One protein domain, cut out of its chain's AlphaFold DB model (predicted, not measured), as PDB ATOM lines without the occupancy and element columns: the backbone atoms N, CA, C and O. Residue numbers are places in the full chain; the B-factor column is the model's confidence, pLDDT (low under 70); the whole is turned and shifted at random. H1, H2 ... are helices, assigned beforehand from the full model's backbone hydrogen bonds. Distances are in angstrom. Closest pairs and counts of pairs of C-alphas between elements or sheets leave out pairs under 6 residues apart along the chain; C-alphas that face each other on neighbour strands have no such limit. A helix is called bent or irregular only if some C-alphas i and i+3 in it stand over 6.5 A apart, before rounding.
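Overview. This is residues 46 to 145 of the 383 residues of an uncharacterized protein of Vibrio anguillarum (UniProt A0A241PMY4). Helix H6 runs through the middle of a small helical cluster, with the long helix H1 crossing it on one side, H3 crossing it near its beginning, H4 beside its later part, and H5 meeting it at a corner. H1 runs on past this cluster and folds back into H2 as a hairpin, which makes one end of the longest axis; the tail of residues 140 to 145 lies at the other end. The printed part has 100 residues with six named helices, H1 to H6 in order, and no named strand, and its class is all helix. It is compact by its radius of gyration of the C-alphas, 13.4 A, yet elongated in outline, spanning 45 by 29 by 19 A.

Along the chain. H1, residues 46 to 68, begins at C-alpha 46 (212.010, 205.992, 183.383) and measures 32.8 A from first to last C-alpha. H2 is residues 72 to 78. H3, residues 85 to 95, is 15.3 A long and begins at C-alpha 85 (223.777, 223.968, 194.780). H4 is residues 100 to 106, and H5 is residues 115 to 123. H6, residues 126 to 139, is 20.3 A long and ends at C-alpha 139 (211.437, 215.549, 180.925). H6 is irregular: C-alphas 127 and 130 are 7.1 A apart.

Arrangement. H6 is the hub, touching four helices. It touches H1 at a steep tilt of 57 degrees, opposite ways, the closest C-alphas being those of Glu 54 and Leu 135, 6.5 A apart. With residues 127 to 132 alone it touches H3, closest at the C-alphas of Gly 87 and Ala 128, 4.7 A; the tilt of 69 degrees is steep, only just short of about perpendicular. H6 and H4 touch, closest at the C-alphas of Ile 105 and Thr 139, 5.1 A, at a shallow tilt of 32 degrees, only just short of steep. H5 and H6 only just touch, with 3 pairs of C-alphas within 8 A, and only at the corner; the closest C-alphas are those of Leu 121 and Ile 129, 6.0 A. H1 and H2 form a helical hairpin, closest at the C-alphas of Leu 66 and Leu 75, 7.3 A. H2 and H6 are apart. Every O i to N i+4 pair is within hydrogen-bond range in H2, H3, H4 and H5; in H1 it is 17 of 19 and in H6 8 of 10.

Size, cuts and confidence. The two C-alphas farthest apart, those of Glu 71 and Pro 145, are 46.5 A apart. The printed part has no cut, and no link is long. Mean pLDDT of the printed part is 81.7; residues 46 to 47, 64, 67 to 68, 70 and 72 to 80 are under 70.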
ATOM      1  N   SER A  46     211.482 205.007 184.325       60.50
ATOM      2  CA  SER A  46     212.010 205.992 183.383       60.50
ATOM      3  C   SER A  46     211.679 207.432 183.787       60.50
ATOM      4  O   SER A  46     212.623 208.198 183.946       60.50
ATOM      5  N   PRO A  47     210.429 207.823 184.106       69.31
ATOM      6  CA  PRO A  47     210.140 209.232 184.368       69.31
ATOM      7  C   PRO A  47     210.813 209.795 185.631       69.31
ATOM      8  O   PRO A  47     211.157 210.973 185.661       69.31
ATOM      9  N   PHE A  48     210.994 208.978 186.676       71.94
ATOM     10  CA  PHE A  48     211.589 209.418 187.945       71.94
ATOM     11  C   PHE A  48     213.111 209.304 187.938       71.94
ATOM     12  O   PHE A  48     213.785 210.214 188.410       71.94
ATOM     13  N   MET A  49     213.652 208.229 187.354       71.50
ATOM     14  CA  MET A  49     215.098 208.093 187.162       71.50
ATOM     15  C   MET A  49     215.641 209.209 186.275       71.50
ATOM     16  O   MET A  49     216.672 209.782 186.610       71.50
ATOM     17  N   THR A  50     214.907 209.600 185.228       79.12
ATOM     18  CA  THR A  50     215.297 210.745 184.403       79.12
ATOM     19  C   THR A  50     215.347 212.041 185.218       79.12
ATOM     20  O   THR A  50     216.281 212.804 185.044       79.12
ATOM     21  N   ILE A  51     214.432 212.303 186.160       83.50
ATOM     22  CA  ILE A  51     214.523 213.523 186.994       83.50
ATOM     23  C   ILE A  51     215.814 213.551 187.823       83.50
ATOM     24  O   ILE A  51     216.476 214.588 187.875       83.50
ATOM     25  N   ASP A  52     216.181 212.439 188.462       81.50
ATOM     26  CA  ASP A  52     217.409 212.369 189.262       81.50
ATOM     27  C   ASP A  52     218.673 212.480 188.395       81.50
ATOM     28  O   ASP A  52     219.619 213.183 188.766       81.50
ATOM     29  N   GLU A  53     218.683 211.834 187.227       84.75
ATOM     30  CA  GLU A  53     219.757 211.947 186.235       84.75
ATOM     31  C   GLU A  53     219.897 213.387 185.729       84.75
ATOM     32  O   GLU A  53     220.996 213.940 185.735       84.75
ATOM     33  N   GLU A  54     218.791 214.042 185.382       87.81
ATOM     34  CA  GLU A  54     218.812 215.417 184.885       87.81
ATOM     35  C   GLU A  54     219.171 216.432 185.975       87.81
ATOM     36  O   GLU A  54     219.833 217.431 185.700       87.81
ATOM     37  N   LEU A  55     218.834 216.178 187.242       86.19
ATOM     38  CA  LEU A  55     219.343 216.982 188.357       86.19
ATOM     39  C   LEU A  55     220.872 216.893 188.475       86.19
ATOM     40  O   LEU A  55     221.520 217.896 188.785       86.19
ATOM     41  N   MET A  56     221.454 215.719 188.218       85.69
ATOM     42  CA  MET A  56     222.908 215.550 188.166       85.69
ATOM     43  C   MET A  56     223.511 216.218 186.926       85.69
ATOM     44  O   MET A  56     224.525 216.904 187.049       85.69
ATOM     45  N   ASN A  57     222.873 216.100 185.760       87.19
ATOM     46  CA  ASN A  57     223.304 216.791 184.540       87.19
ATOM     47  C   ASN A  57     223.295 218.312 184.726       87.19
ATOM     48  O   ASN A  57     224.273 218.980 184.393       87.19
ATOM     49  N   ALA A  58     222.246 218.858 185.346       85.94
ATOM     50  CA  ALA A  58     222.163 220.275 185.679       85.94
ATOM     51  C   ALA A  58     223.341 220.723 186.559       85.94
ATOM     52  O   ALA A  58     223.909 221.787 186.319       85.94
ATOM     53  N   LEU A  59     223.739 219.919 187.556       84.44
ATOM     54  CA  LEU A  59     224.905 220.214 188.395       84.44
ATOM     55  C   LEU A  59     226.197 220.308 187.569       84.44
ATOM     56  O   LEU A  59     227.006 221.202 187.813       84.44
ATOM     57  N   PHE A  60     226.389 219.418 186.592       83.00
ATOM     58  CA  PHE A  60     227.549 219.472 185.699       83.00
ATOM     59  C   PHE A  60     227.529 220.724 184.818       83.00
ATOM     60  O   PHE A  60     228.536 221.421 184.746       83.00
ATOM     61  N   VAL A  61     226.366 221.097 184.275       79.75
ATOM     62  CA  VAL A  61     226.199 222.360 183.533       79.75
ATOM     63  C   VAL A  61     226.570 223.574 184.395       79.75
ATOM     64  O   VAL A  61     227.116 224.550 183.886       79.75
ATOM     65  N   HIS A  62     226.281 223.547 185.699       78.88
ATOM     66  CA  HIS A  62     226.680 224.623 186.609       78.88
ATOM     67  C   HIS A  62     228.195 224.676 186.845       78.88
ATOM     68  O   HIS A  62     228.755 225.768 186.885       78.88
ATOM     69  N   MET A  63     228.844 223.517 187.005       73.62
ATOM     70  CA  MET A  63     230.302 223.422 187.146       73.62
ATOM     71  C   MET A  63     231.009 223.992 185.917       73.62
ATOM     72  O   MET A  63     231.890 224.830 186.075       73.62
ATOM     73  N   ASP A  64     230.545 223.630 184.719       68.75
ATOM     74  CA  ASP A  64     231.088 224.158 183.465       68.75
ATOM     75  C   ASP A  64     231.007 225.695 183.422       68.75
ATOM     76  O   ASP A  64     231.955 226.365 183.028       68.75
ATOM     77  N   ARG A  65     229.903 226.282 183.908       72.69
ATOM     78  CA  ARG A  65     229.718 227.744 183.967       72.69
ATOM     79  C   ARG A  65     230.547 228.440 185.049       72.69
ATOM     80  O   ARG A  65     230.813 229.630 184.923       72.69
ATOM     81  N   LEU A  66     230.894 227.747 186.137       70.12
ATOM     82  CA  LEU A  66     231.751 228.299 187.196       70.12
ATOM     83  C   LEU A  66     233.184 228.476 186.701       70.12
ATOM     84  O   LEU A  66     233.821 229.462 187.059       70.12
ATOM     85  N   ASP A  67     233.658 227.553 185.866       67.06
ATOM     86  CA  ASP A  67     234.985 227.625 185.254       67.06
ATOM     87  C   ASP A  67     235.106 228.784 184.241       67.06
ATOM     88  O   ASP A  67     236.214 229.227 183.942       67.06
ATOM     89  N   GLU A  68     233.976 229.293 183.735       68.88
ATOM     90  CA  GLU A  68     233.898 230.384 182.752       68.88
ATOM     91  C   GLU A  68     233.745 231.791 183.367       68.88
ATOM     92  O   GLU A  68     233.932 232.774 182.654       68.88
ATOM     93  N   ALA A  69     233.391 231.920 184.651       71.88
ATOM     94  CA  ALA A  69     233.108 233.221 185.272       71.88
ATOM     95  C   ALA A  69     234.401 233.959 185.679       71.88
ATOM     96  O   ALA A  69     235.181 233.446 186.484       71.88
ATOM     97  N   GLU A  70     234.618 235.181 185.168       62.06
ATOM     98  CA  GLU A  70     235.878 235.925 185.367       62.06
ATOM     99  C   GLU A  70     235.803 236.996 186.481       62.06
ATOM    100  O   GLU A  70     236.841 237.368 187.036       62.06
ATOM    101  N   GLU A  71     234.606 237.466 186.872       72.31
ATOM    102  CA  GLU A  71     234.423 238.520 187.892       72.31
ATOM    103  C   GLU A  71     233.322 238.222 188.940       72.31
ATOM    104  O   GLU A  71     232.353 237.505 188.684       72.31
ATOM    105  N   ASP A  72     233.419 238.842 190.131       62.06
ATOM    106  CA  ASP A  72     232.515 238.626 191.285       62.06
ATOM    107  C   ASP A  72     231.021 238.844 190.966       62.06
ATOM    108  O   ASP A  72     230.147 238.214 191.566       62.06
ATOM    109  N   THR A  73     230.709 239.737 190.022       65.50
ATOM    110  CA  THR A  73     229.328 240.030 189.609       65.50
ATOM    111  C   THR A  73     228.733 238.895 188.772       65.50
ATOM    112  O   THR A  73     227.582 238.514 188.987       65.50
ATOM    113  N   GLU A  74     229.526 238.309 187.870       64.75
ATOM    114  CA  GLU A  74     229.136 237.137 187.074       64.75
ATOM    115  C   GLU A  74     228.981 235.911 187.974       64.75
ATOM    116  O   GLU A  74     228.001 235.172 187.865       64.75
ATOM    117  N   LEU A  75     229.884 235.763 188.947       64.44
ATOM    118  CA  LEU A  75     229.817 234.722 189.968       64.44
ATOM    119  C   LEU A  75     228.538 234.837 190.823       64.44
ATOM    120  O   LEU A  75     227.908 233.827 191.149       64.44
ATOM    121  N   ALA A  76     228.118 236.062 191.162       62.56
ATOM    122  CA  ALA A  76     226.889 236.321 191.912       62.56
ATOM    123  C   ALA A  76     225.617 235.986 191.108       62.56
ATOM    124  O   ALA A  76     224.688 235.386 191.658       62.56
ATOM    125  N   GLU A  77     225.574 236.309 189.813       65.94
ATOM    126  CA  GLU A  77     224.480 235.890 188.922       65.94
ATOM    127  C   GLU A  77     224.455 234.363 188.738       65.94
ATOM    128  O   GLU A  77     223.377 233.750 188.722       65.94
ATOM    129  N   LEU A  78     225.627 233.720 188.724       68.25
ATOM    130  CA  LEU A  78     225.776 232.271 188.602       68.25
ATOM    131  C   LEU A  78     225.119 231.486 189.742       68.25
ATOM    132  O   LEU A  78     224.607 230.387 189.521       68.25
ATOM    133  N   ILE A  79     225.055 232.040 190.955       63.09
ATOM    134  CA  ILE A  79     224.389 231.399 192.106       63.09
ATOM    135  C   ILE A  79     222.884 231.187 191.839       63.09
ATOM    136  O   ILE A  79     222.277 230.277 192.409       63.09
ATOM    137  N   SER A  80     222.288 231.968 190.931       63.22
ATOM    138  CA  SER A  80     220.894 231.828 190.478       63.22
ATOM    139  C   SER A  80     220.721 231.020 189.179       63.22
ATOM    140  O   SER A  80     219.609 230.906 188.657       63.22
ATOM    141  N   SER A  81     221.811 230.463 188.644       76.00
ATOM    142  CA  SER A  81     221.815 229.713 187.384       76.00
ATOM    143  C   SER A  81     221.361 228.254 187.546       76.00
ATOM    144  O   SER A  81     221.234 227.730 188.656       76.00
ATOM    145  N   VAL A  82     221.087 227.602 186.409       84.12
ATOM    146  CA  VAL A  82     220.714 226.179 186.327       84.12
ATOM    147  C   VAL A  82     221.733 225.337 187.089       84.12
ATOM    148  O   VAL A  82     222.927 225.485 186.861       84.12
ATOM    149  N   GLY A  83     221.257 224.461 187.976       77.50
ATOM    150  CA  GLY A  83     222.108 223.474 188.642       77.50
ATOM    151  C   GLY A  83     222.984 223.998 189.781       77.50
ATOM    152  O   GLY A  83     223.762 223.223 190.337       77.50
ATOM    153  N   SER A  84     222.852 225.268 190.186       82.44
ATOM    154  CA  SER A  84     223.556 225.765 191.374       82.44
ATOM    155  C   SER A  84     223.168 224.962 192.618       82.44
ATOM    156  O   SER A  84     222.024 224.527 192.747       82.44
ATOM    157  N   LEU A  85     224.078 224.776 193.584       76.06
ATOM    158  CA  LEU A  85     223.777 223.968 194.780       76.06
ATOM    159  C   LEU A  85     222.547 224.497 195.544       76.06
ATOM    160  O   LEU A  85     221.712 223.720 196.016       76.06
ATOM    161  N   ARG A  86     222.404 225.828 195.631       73.19
ATOM    162  CA  ARG A  86     221.223 226.476 196.224       73.19
ATOM    163  C   ARG A  86     219.973 226.220 195.370       73.19
ATOM    164  O   ARG A  86     218.934 225.855 195.919       73.19
ATOM    165  N   GLY A  87     220.084 226.337 194.044       80.12
ATOM    166  CA  GLY A  87     219.006 226.069 193.092       80.12
ATOM    167  C   GLY A  87     218.538 224.611 193.096       80.12
ATOM    168  O   GLY A  87     217.336 224.365 193.110       80.12
ATOM    169  N   LEU A  88     219.448 223.637 193.167       81.69
ATOM    170  CA  LEU A  88     219.139 222.205 193.264       81.69
ATOM    171  C   LEU A  88     218.421 221.872 194.572       81.69
ATOM    172  O   LEU A  88     217.413 221.171 194.559       81.69
ATOM    173  N   ASN A  89     218.888 222.412 195.700       77.44
ATOM    174  CA  ASN A  89     218.233 222.211 196.992       77.44
ATOM    175  C   ASN A  89     216.821 222.813 197.015       77.44
ATOM    176  O   ASN A  89     215.883 222.168 197.486       77.44
ATOM    177  N   ALA A  90     216.652 224.022 196.473       81.12
ATOM    178  CA  ALA A  90     215.339 224.643 196.330       81.12
ATOM    179  C   ALA A  90     214.437 223.866 195.357       81.12
ATOM    180  O   ALA A  90     213.254 223.688 195.641       81.12
ATOM    181  N   THR A  91     214.997 223.340 194.263       88.12
ATOM    182  CA  THR A  91     214.282 222.502 193.290       88.12
ATOM    183  C   THR A  91     213.791 221.218 193.938       88.12
ATOM    184  O   THR A  91     212.607 220.930 193.846       88.12
ATOM    185  N   LYS A  92     214.636 220.495 194.684       83.44
ATOM    186  CA  LYS A  92     214.216 219.289 195.417       83.44
ATOM    187  C   LYS A  92     213.050 219.576 196.361       83.44
ATOM    188  O   LYS A  92     212.062 218.852 196.346       83.44
ATOM    189  N   ARG A  93     213.098 220.686 197.109       80.69
ATOM    190  CA  ARG A  93     211.971 221.071 197.977       80.69
ATOM    191  C   ARG A  93     210.720 221.470 197.211       80.69
ATOM    192  O   ARG A  93     209.628 221.189 197.689       80.69
ATOM    193  N   PHE A  94     210.868 222.119 196.062       88.12
ATOM    194  CA  PHE A  94     209.748 222.423 195.179       88.12
ATOM    195  C   PHE A  94     209.112 221.142 194.618       88.12
ATOM    196  O   PHE A  94     207.899 220.995 194.695       88.12
ATOM    197  N   LEU A  95     209.904 220.187 194.124       87.38
ATOM    198  CA  LEU A  95     209.408 218.905 193.607       87.38
ATOM    199  C   LEU A  95     208.733 218.067 194.708       87.38
ATOM    200  O   LEU A  95     207.706 217.433 194.463       87.38
ATOM    201  N   ASP A  96     209.244 218.142 195.939       80.69
ATOM    202  CA  ASP A  96     208.637 217.534 197.127       80.69
ATOM    203  C   ASP A  96     207.290 218.170 197.525       80.69
ATOM    204  O   ASP A  96     206.580 217.630 198.381       80.69
ATOM    205  N   GLU A  97     206.887 219.311 196.959       78.75
ATOM    206  CA  GLU A  97     205.604 219.948 197.259       78.75
ATOM    207  C   GLU A  97     204.494 219.503 196.312       78.75
ATOM    208  O   GLU A  97     204.567 219.716 195.110       78.75
ATOM    209  N   HIS A  98     203.401 218.978 196.882       76.31
ATOM    210  CA  HIS A  98     202.175 218.631 196.146       76.31
ATOM    211  C   HIS A  98     202.455 217.945 194.791       76.31
ATOM    212  O   HIS A  98     203.441 217.233 194.652       76.31
ATOM    213  N   ASP A  99     201.575 218.121 193.807       80.62
ATOM    214  CA  ASP A  99     201.658 217.580 192.449       80.62
ATOM    215  C   ASP A  99     202.733 218.245 191.569       80.62
ATOM    216  O   ASP A  99     202.730 218.042 190.355       80.62
ATOM    217  N   PHE A 100     203.665 219.016 192.143       88.50
ATOM    218  CA  PHE A 100     204.627 219.797 191.362       88.50
ATOM    219  C   PHE A 100     205.635 218.913 190.635       88.50
ATOM    220  O   PHE A 100     205.887 219.169 189.462       88.50
ATOM    221  N   LEU A 101     206.128 217.833 191.259       87.44
ATOM    222  CA  LEU A 101     206.978 216.847 190.576       87.44
ATOM    223  C   LEU A 101     206.332 216.338 189.282       87.44
ATOM    224  O   LEU A 101     206.973 216.276 188.239       87.44
ATOM    225  N   PHE A 102     205.039 216.023 189.328       86.75
ATOM    226  CA  PHE A 102     204.320 215.504 188.167       86.75
ATOM    227  C   PHE A 102     204.130 216.557 187.096       86.75
ATOM    228  O   PHE A 102     204.294 216.272 185.918       86.75
ATOM    229  N   GLN A 103     203.819 217.787 187.495       88.12
ATOM    230  CA  GLN A 103     203.726 218.874 186.536       88.12
ATOM    231  C   GLN A 103     205.081 219.165 185.880       88.12
ATOM    232  O   GLN A 103     205.098 219.477 184.702       88.12
ATOM    233  N   VAL A 104     206.202 219.036 186.594       89.88
ATOM    234  CA  VAL A 104     207.535 219.209 185.992       89.88
ATOM    235  C   VAL A 104     207.827 218.116 184.966       89.88
ATOM    236  O   VAL A 104     208.295 218.440 183.884       89.88
ATOM    237  N   ILE A 105     207.478 216.861 185.269       88.25
ATOM    238  CA  ILE A 105     207.646 215.734 184.340       88.25
ATOM    239  C   ILE A 105     206.748 215.880 183.099       88.25
ATOM    240  O   ILE A 105     207.159 215.545 181.998       88.25
ATOM    241  N   GLU A 106     205.513 216.363 183.250       86.81
ATOM    242  CA  GLU A 106     204.503 216.314 182.176       86.81
ATOM    243  C   GLU A 106     204.333 217.615 181.383       86.81
ATOM    244  O   GLU A 106     203.519 217.673 180.455       86.81
ATOM    245  N   LYS A 107     205.000 218.699 181.785       90.44
ATOM    246  CA  LYS A 107     204.835 220.023 181.175       90.44
ATOM    247  C   LYS A 107     206.157 220.516 180.617       90.44
ATOM    248  O   LYS A 107     207.210 220.313 181.198       90.44
ATOM    249  N   THR A 108     206.065 221.262 179.524       88.62
ATOM    250  CA  THR A 108     207.223 221.784 178.791       88.62
ATOM    251  C   THR A 108     207.519 223.254 179.090       88.62
ATOM    252  O   THR A 108     208.528 223.775 178.632       88.62
ATOM    253  N   SER A 109     206.644 223.972 179.809       91.25
ATOM    254  CA  SER A 109     206.900 225.367 180.195       91.25
ATOM    255  C   SER A 109     206.274 225.758 181.536       91.25
ATOM    256  O   SER A 109     205.197 225.282 181.898       91.25
ATOM    257  N   ILE A 110     206.894 226.709 182.252       93.06
ATOM    258  CA  ILE A 110     206.384 227.229 183.538       93.06
ATOM    259  C   ILE A 110     204.943 227.745 183.429       93.06
ATOM    260  O   ILE A 110     204.160 227.628 184.372       93.06
ATOM    261  N   LYS A 111     204.568 228.306 182.274       93.19
ATOM    262  CA  LYS A 111     203.221 228.847 182.043       93.19
ATOM    263  C   LYS A 111     202.143 227.761 182.077       93.19
ATOM    264  O   LYS A 111     200.992 228.082 182.369       93.19
ATOM    265  N   ASP A 112     202.524 226.508 181.827       91.81
ATOM    266  CA  ASP A 112     201.630 225.349 181.814       91.81
ATOM    267  C   ASP A 112     201.480 224.691 183.195       91.81
ATOM    268  O   ASP A 112     200.630 223.811 183.376       91.81
ATOM    269  N   LEU A 113     202.284 225.115 184.177       92.19
ATOM    270  CA  LEU A 113     202.150 224.691 185.568       92.19
ATOM    271  C   LEU A 113     200.859 225.247 186.182       92.19
ATOM    272  O   LEU A 113     200.311 226.263 185.749       92.19
ATOM    273  N   SER A 114     200.377 224.624 187.252       92.56
ATOM    274  CA  SER A 114     199.251 225.139 188.019       92.56
ATOM    275  C   SER A 114     199.591 226.506 188.622       92.56
ATOM    276  O   SER A 114     200.743 226.803 188.943       92.56
ATOM    277  N   ARG A 115     198.581 227.356 188.854       93.06
ATOM    278  CA  ARG A 115     198.798 228.660 189.516       93.06
ATOM    279  C   ARG A 115     199.497 228.518 190.867       93.06
ATOM    280  O   ARG A 115     200.244 229.404 191.263       93.06
ATOM    281  N   GLN A 116     199.247 227.420 191.578       90.56
ATOM    282  CA  GLN A 116     199.893 227.144 192.854       90.56
ATOM    283  C   GLN A 116     201.393 226.884 192.669       90.56
ATOM    284  O   GLN A 116     202.187 227.480 193.390       90.56
ATOM    285  N   ALA A 117     201.768 226.071 191.679       91.62
ATOM    286  CA  ALA A 117     203.160 225.800 191.330       91.62
ATOM    287  C   ALA A 117     203.879 227.067 190.838       91.62
ATOM    288  O   ALA A 117     204.954 227.393 191.333       91.62
ATOM    289  N   GLN A 118     203.249 227.846 189.951       94.50
ATOM    290  CA  GLN A 118     203.797 229.123 189.474       94.50
ATOM    291  C   GLN A 118     204.029 230.109 190.626       94.50
ATOM    292  O   GLN A 118     205.087 230.734 190.720       94.50
ATOM    293  N   ASN A 119     203.061 230.227 191.541       92.31
ATOM    294  CA  ASN A 119     203.186 231.085 192.716       92.31
ATOM    295  C   ASN A 119     204.271 230.592 193.677       92.31
ATOM    296  O   ASN A 119     204.963 231.425 194.262       92.31
ATOM    297  N   ALA A 120     204.414 229.276 193.850       89.38
ATOM    298  CA  ALA A 120     205.471 228.689 194.664       89.38
ATOM    299  C   ALA A 120     206.850 228.977 194.056       89.38
ATOM    300  O   ALA A 120     207.706 229.497 194.761       89.38
ATOM    301  N   LEU A 121     207.048 228.761 192.754       92.00
ATOM    302  CA  LEU A 121     208.302 229.107 192.075       92.00
ATOM    303  C   LEU A 121     208.614 230.599 192.165       92.00
ATOM    304  O   LEU A 121     209.723 230.969 192.508       92.00
ATOM    305  N   THR A 122     207.632 231.464 191.926       90.25
ATOM    306  CA  THR A 122     207.877 232.914 191.876       90.25
ATOM    307  C   THR A 122     208.143 233.508 193.259       90.25
ATOM    308  O   THR A 122     209.028 234.344 193.413       90.25
ATOM    309  N   ASN A 123     207.374 233.097 194.273       86.38
ATOM    310  CA  ASN A 123     207.379 233.766 195.579       86.38
ATOM    311  C   ASN A 123     208.109 232.981 196.672       86.38
ATOM    312  O   ASN A 123     208.572 233.585 197.636       86.38
ATOM    313  N   LYS A 124     208.164 231.649 196.566       85.25
ATOM    314  CA  LYS A 124     208.741 230.775 197.596       85.25
ATOM    315  C   LYS A 124     210.099 230.206 197.183       85.25
ATOM    316  O   LYS A 124     210.998 230.156 198.013       85.25
ATOM    317  N   TYR A 125     210.257 229.818 195.921       87.19
ATOM    318  CA  TYR A 125     211.463 229.178 195.393       87.19
ATOM    319  C   TYR A 125     212.003 229.874 194.127       87.19
ATOM    320  O   TYR A 125     212.242 229.198 193.126       87.19
ATOM    321  N   PRO A 126     212.235 231.204 194.133       87.25
ATOM    322  CA  PRO A 126     212.655 231.932 192.928       87.25
ATOM    323  C   PRO A 126     213.984 231.424 192.360       87.25
ATOM    324  O   PRO A 126     214.164 231.363 191.149       87.25
ATOM    325  N   ILE A 127     214.890 230.970 193.229       84.25
ATOM    326  CA  ILE A 127     216.181 230.393 192.833       84.25
ATOM    327  C   ILE A 127     216.070 229.004 192.176       84.25
ATOM    328  O   ILE A 127     217.040 228.535 191.593       84.25
ATOM    329  N   ALA A 128     214.913 228.336 192.258       89.19
ATOM    330  CA  ALA A 128     214.681 227.045 191.605       89.19
ATOM    331  C   ALA A 128     214.214 227.190 190.149       89.19
ATOM    332  O   ALA A 128     214.278 226.220 189.402       89.19
ATOM    333  N   ILE A 129     213.753 228.381 189.734       91.94
ATOM    334  CA  ILE A 129     213.103 228.612 188.433       91.94
ATOM    335  C   ILE A 129     213.945 228.072 187.277       91.94
ATOM    336  O   ILE A 129     213.440 227.288 186.485       91.94
ATOM    337  N   ARG A 130     215.231 228.434 187.210       89.94
ATOM    338  CA  ARG A 130     216.114 228.033 186.103       89.94
ATOM    339  C   ARG A 130     216.328 226.526 186.032       89.94
ATOM    340  O   ARG A 130     216.256 225.944 184.957       89.94
ATOM    341  N   THR A 131     216.561 225.890 187.174       90.88
ATOM    342  CA  THR A 131     216.713 224.432 187.243       90.88
ATOM    343  C   THR A 131     215.407 223.726 186.882       90.88
ATOM    344  O   THR A 131     215.435 222.722 186.185       90.88
ATOM    345  N   VAL A 132     214.255 224.257 187.296       92.75
ATOM    346  CA  VAL A 132     212.950 223.693 186.933       92.75
ATOM    347  C   VAL A 132     212.668 223.849 185.440       92.75
ATOM    348  O   VAL A 132     212.241 222.877 184.832       92.75
ATOM    349  N   GLU A 133     212.952 225.006 184.831       92.75
ATOM    350  CA  GLU A 133     212.860 225.186 183.370       92.75
ATOM    351  C   GLU A 133     213.674 224.117 182.637       92.75
ATOM    352  O   GLU A 133     213.141 223.436 181.765       92.75
ATOM    353  N   TYR A 134     214.922 223.904 183.063       91.50
ATOM    354  CA  TYR A 134     215.779 222.857 182.513       91.50
ATOM    355  C   TYR A 134     215.151 221.460 182.645       91.50
ATOM    356  O   TYR A 134     215.046 220.743 181.653       91.50
ATOM    357  N   LEU A 135     214.667 221.078 183.834       91.38
ATOM    358  CA  LEU A 135     214.032 219.769 184.035       91.38
ATOM    359  C   LEU A 135     212.790 219.583 183.157       91.38
ATOM    360  O   LEU A 135     212.588 218.501 182.613       91.38
ATOM    361  N   MET A 136     211.966 220.620 183.000       92.19
ATOM    362  CA  MET A 136     210.769 220.582 182.151       92.19
ATOM    363  C   MET A 136     211.119 220.404 180.671       92.19
ATOM    364  O   MET A 136     210.421 219.693 179.953       92.19
ATOM    365  N   GLU A 137     212.211 221.014 180.207       90.12
ATOM    366  CA  GLU A 137     212.712 220.822 178.843       90.12
ATOM    367  C   GLU A 137     213.206 219.389 178.611       90.12
ATOM    368  O   GLU A 137     212.913 218.812 177.564       90.12
ATOM    369  N   GLN A 138     213.911 218.800 179.585       88.38
ATOM    370  CA  GLN A 138     214.451 217.441 179.452       88.38
ATOM    371  C   GLN A 138     213.392 216.350 179.652       88.38
ATOM    372  O   GLN A 138     213.443 215.306 179.005       88.38
ATOM    373  N   THR A 139     212.413 216.579 180.533       87.56
ATOM    374  CA  THR A 139     211.437 215.549 180.925       87.56
ATOM    375  C   THR A 139     210.051 215.725 180.326       87.56
ATOM    376  O   THR A 139     209.322 214.742 180.285       87.56
ATOM    377  N   GLY A 140     209.703 216.901 179.788       76.12
ATOM    378  CA  GLY A 140     208.342 217.287 179.380       76.12
ATOM    379  C   GLY A 140     207.676 216.454 178.275       76.12
ATOM    380  O   GLY A 140     206.541 216.741 177.894       76.12
ATOM    381  N   ALA A 141     208.356 215.431 177.749       71.44
ATOM    382  CA  ALA A 141     207.786 214.416 176.864       71.44
ATOM    383  C   ALA A 141     207.280 213.163 177.612       71.44
ATOM    384  O   ALA A 141     206.600 212.324 177.017       71.44
ATOM    385  N   ASN A 142     207.594 213.029 178.901       79.94
ATOM    386  CA  ASN A 142     207.250 211.872 179.713       79.94
ATOM    387  C   ASN A 142     205.800 211.968 180.201       79.94
ATOM    388  O   ASN A 142     205.304 213.016 180.608       79.94
ATOM    389  N   SER A 143     205.109 210.831 180.184       77.88
ATOM    390  CA  SER A 143     203.741 210.696 180.680       77.88
ATOM    391  C   SER A 143     203.757 209.807 181.912       77.88
ATOM    392  O   SER A 143     204.128 208.637 181.818       77.88
ATOM    393  N   LEU A 144     203.299 210.323 183.053       79.06
ATOM    394  CA  LEU A 144     203.153 209.499 184.244       79.06
ATOM    395  C   LEU A 144     201.902 208.618 184.147       79.06
ATOM    396  O   LEU A 144     200.846 209.083 183.697       79.06
ATOM    397  N   PRO A 145     201.963 207.370 184.640       78.25
ATOM    398  CA  PRO A 145     200.781 206.531 184.746       78.25
ATOM    399  C   PRO A 145     199.694 207.170 185.619       78.25
ATOM    400  O   PRO A 145     199.976 207.792 186.650       78.25
TER     401      PRO A 145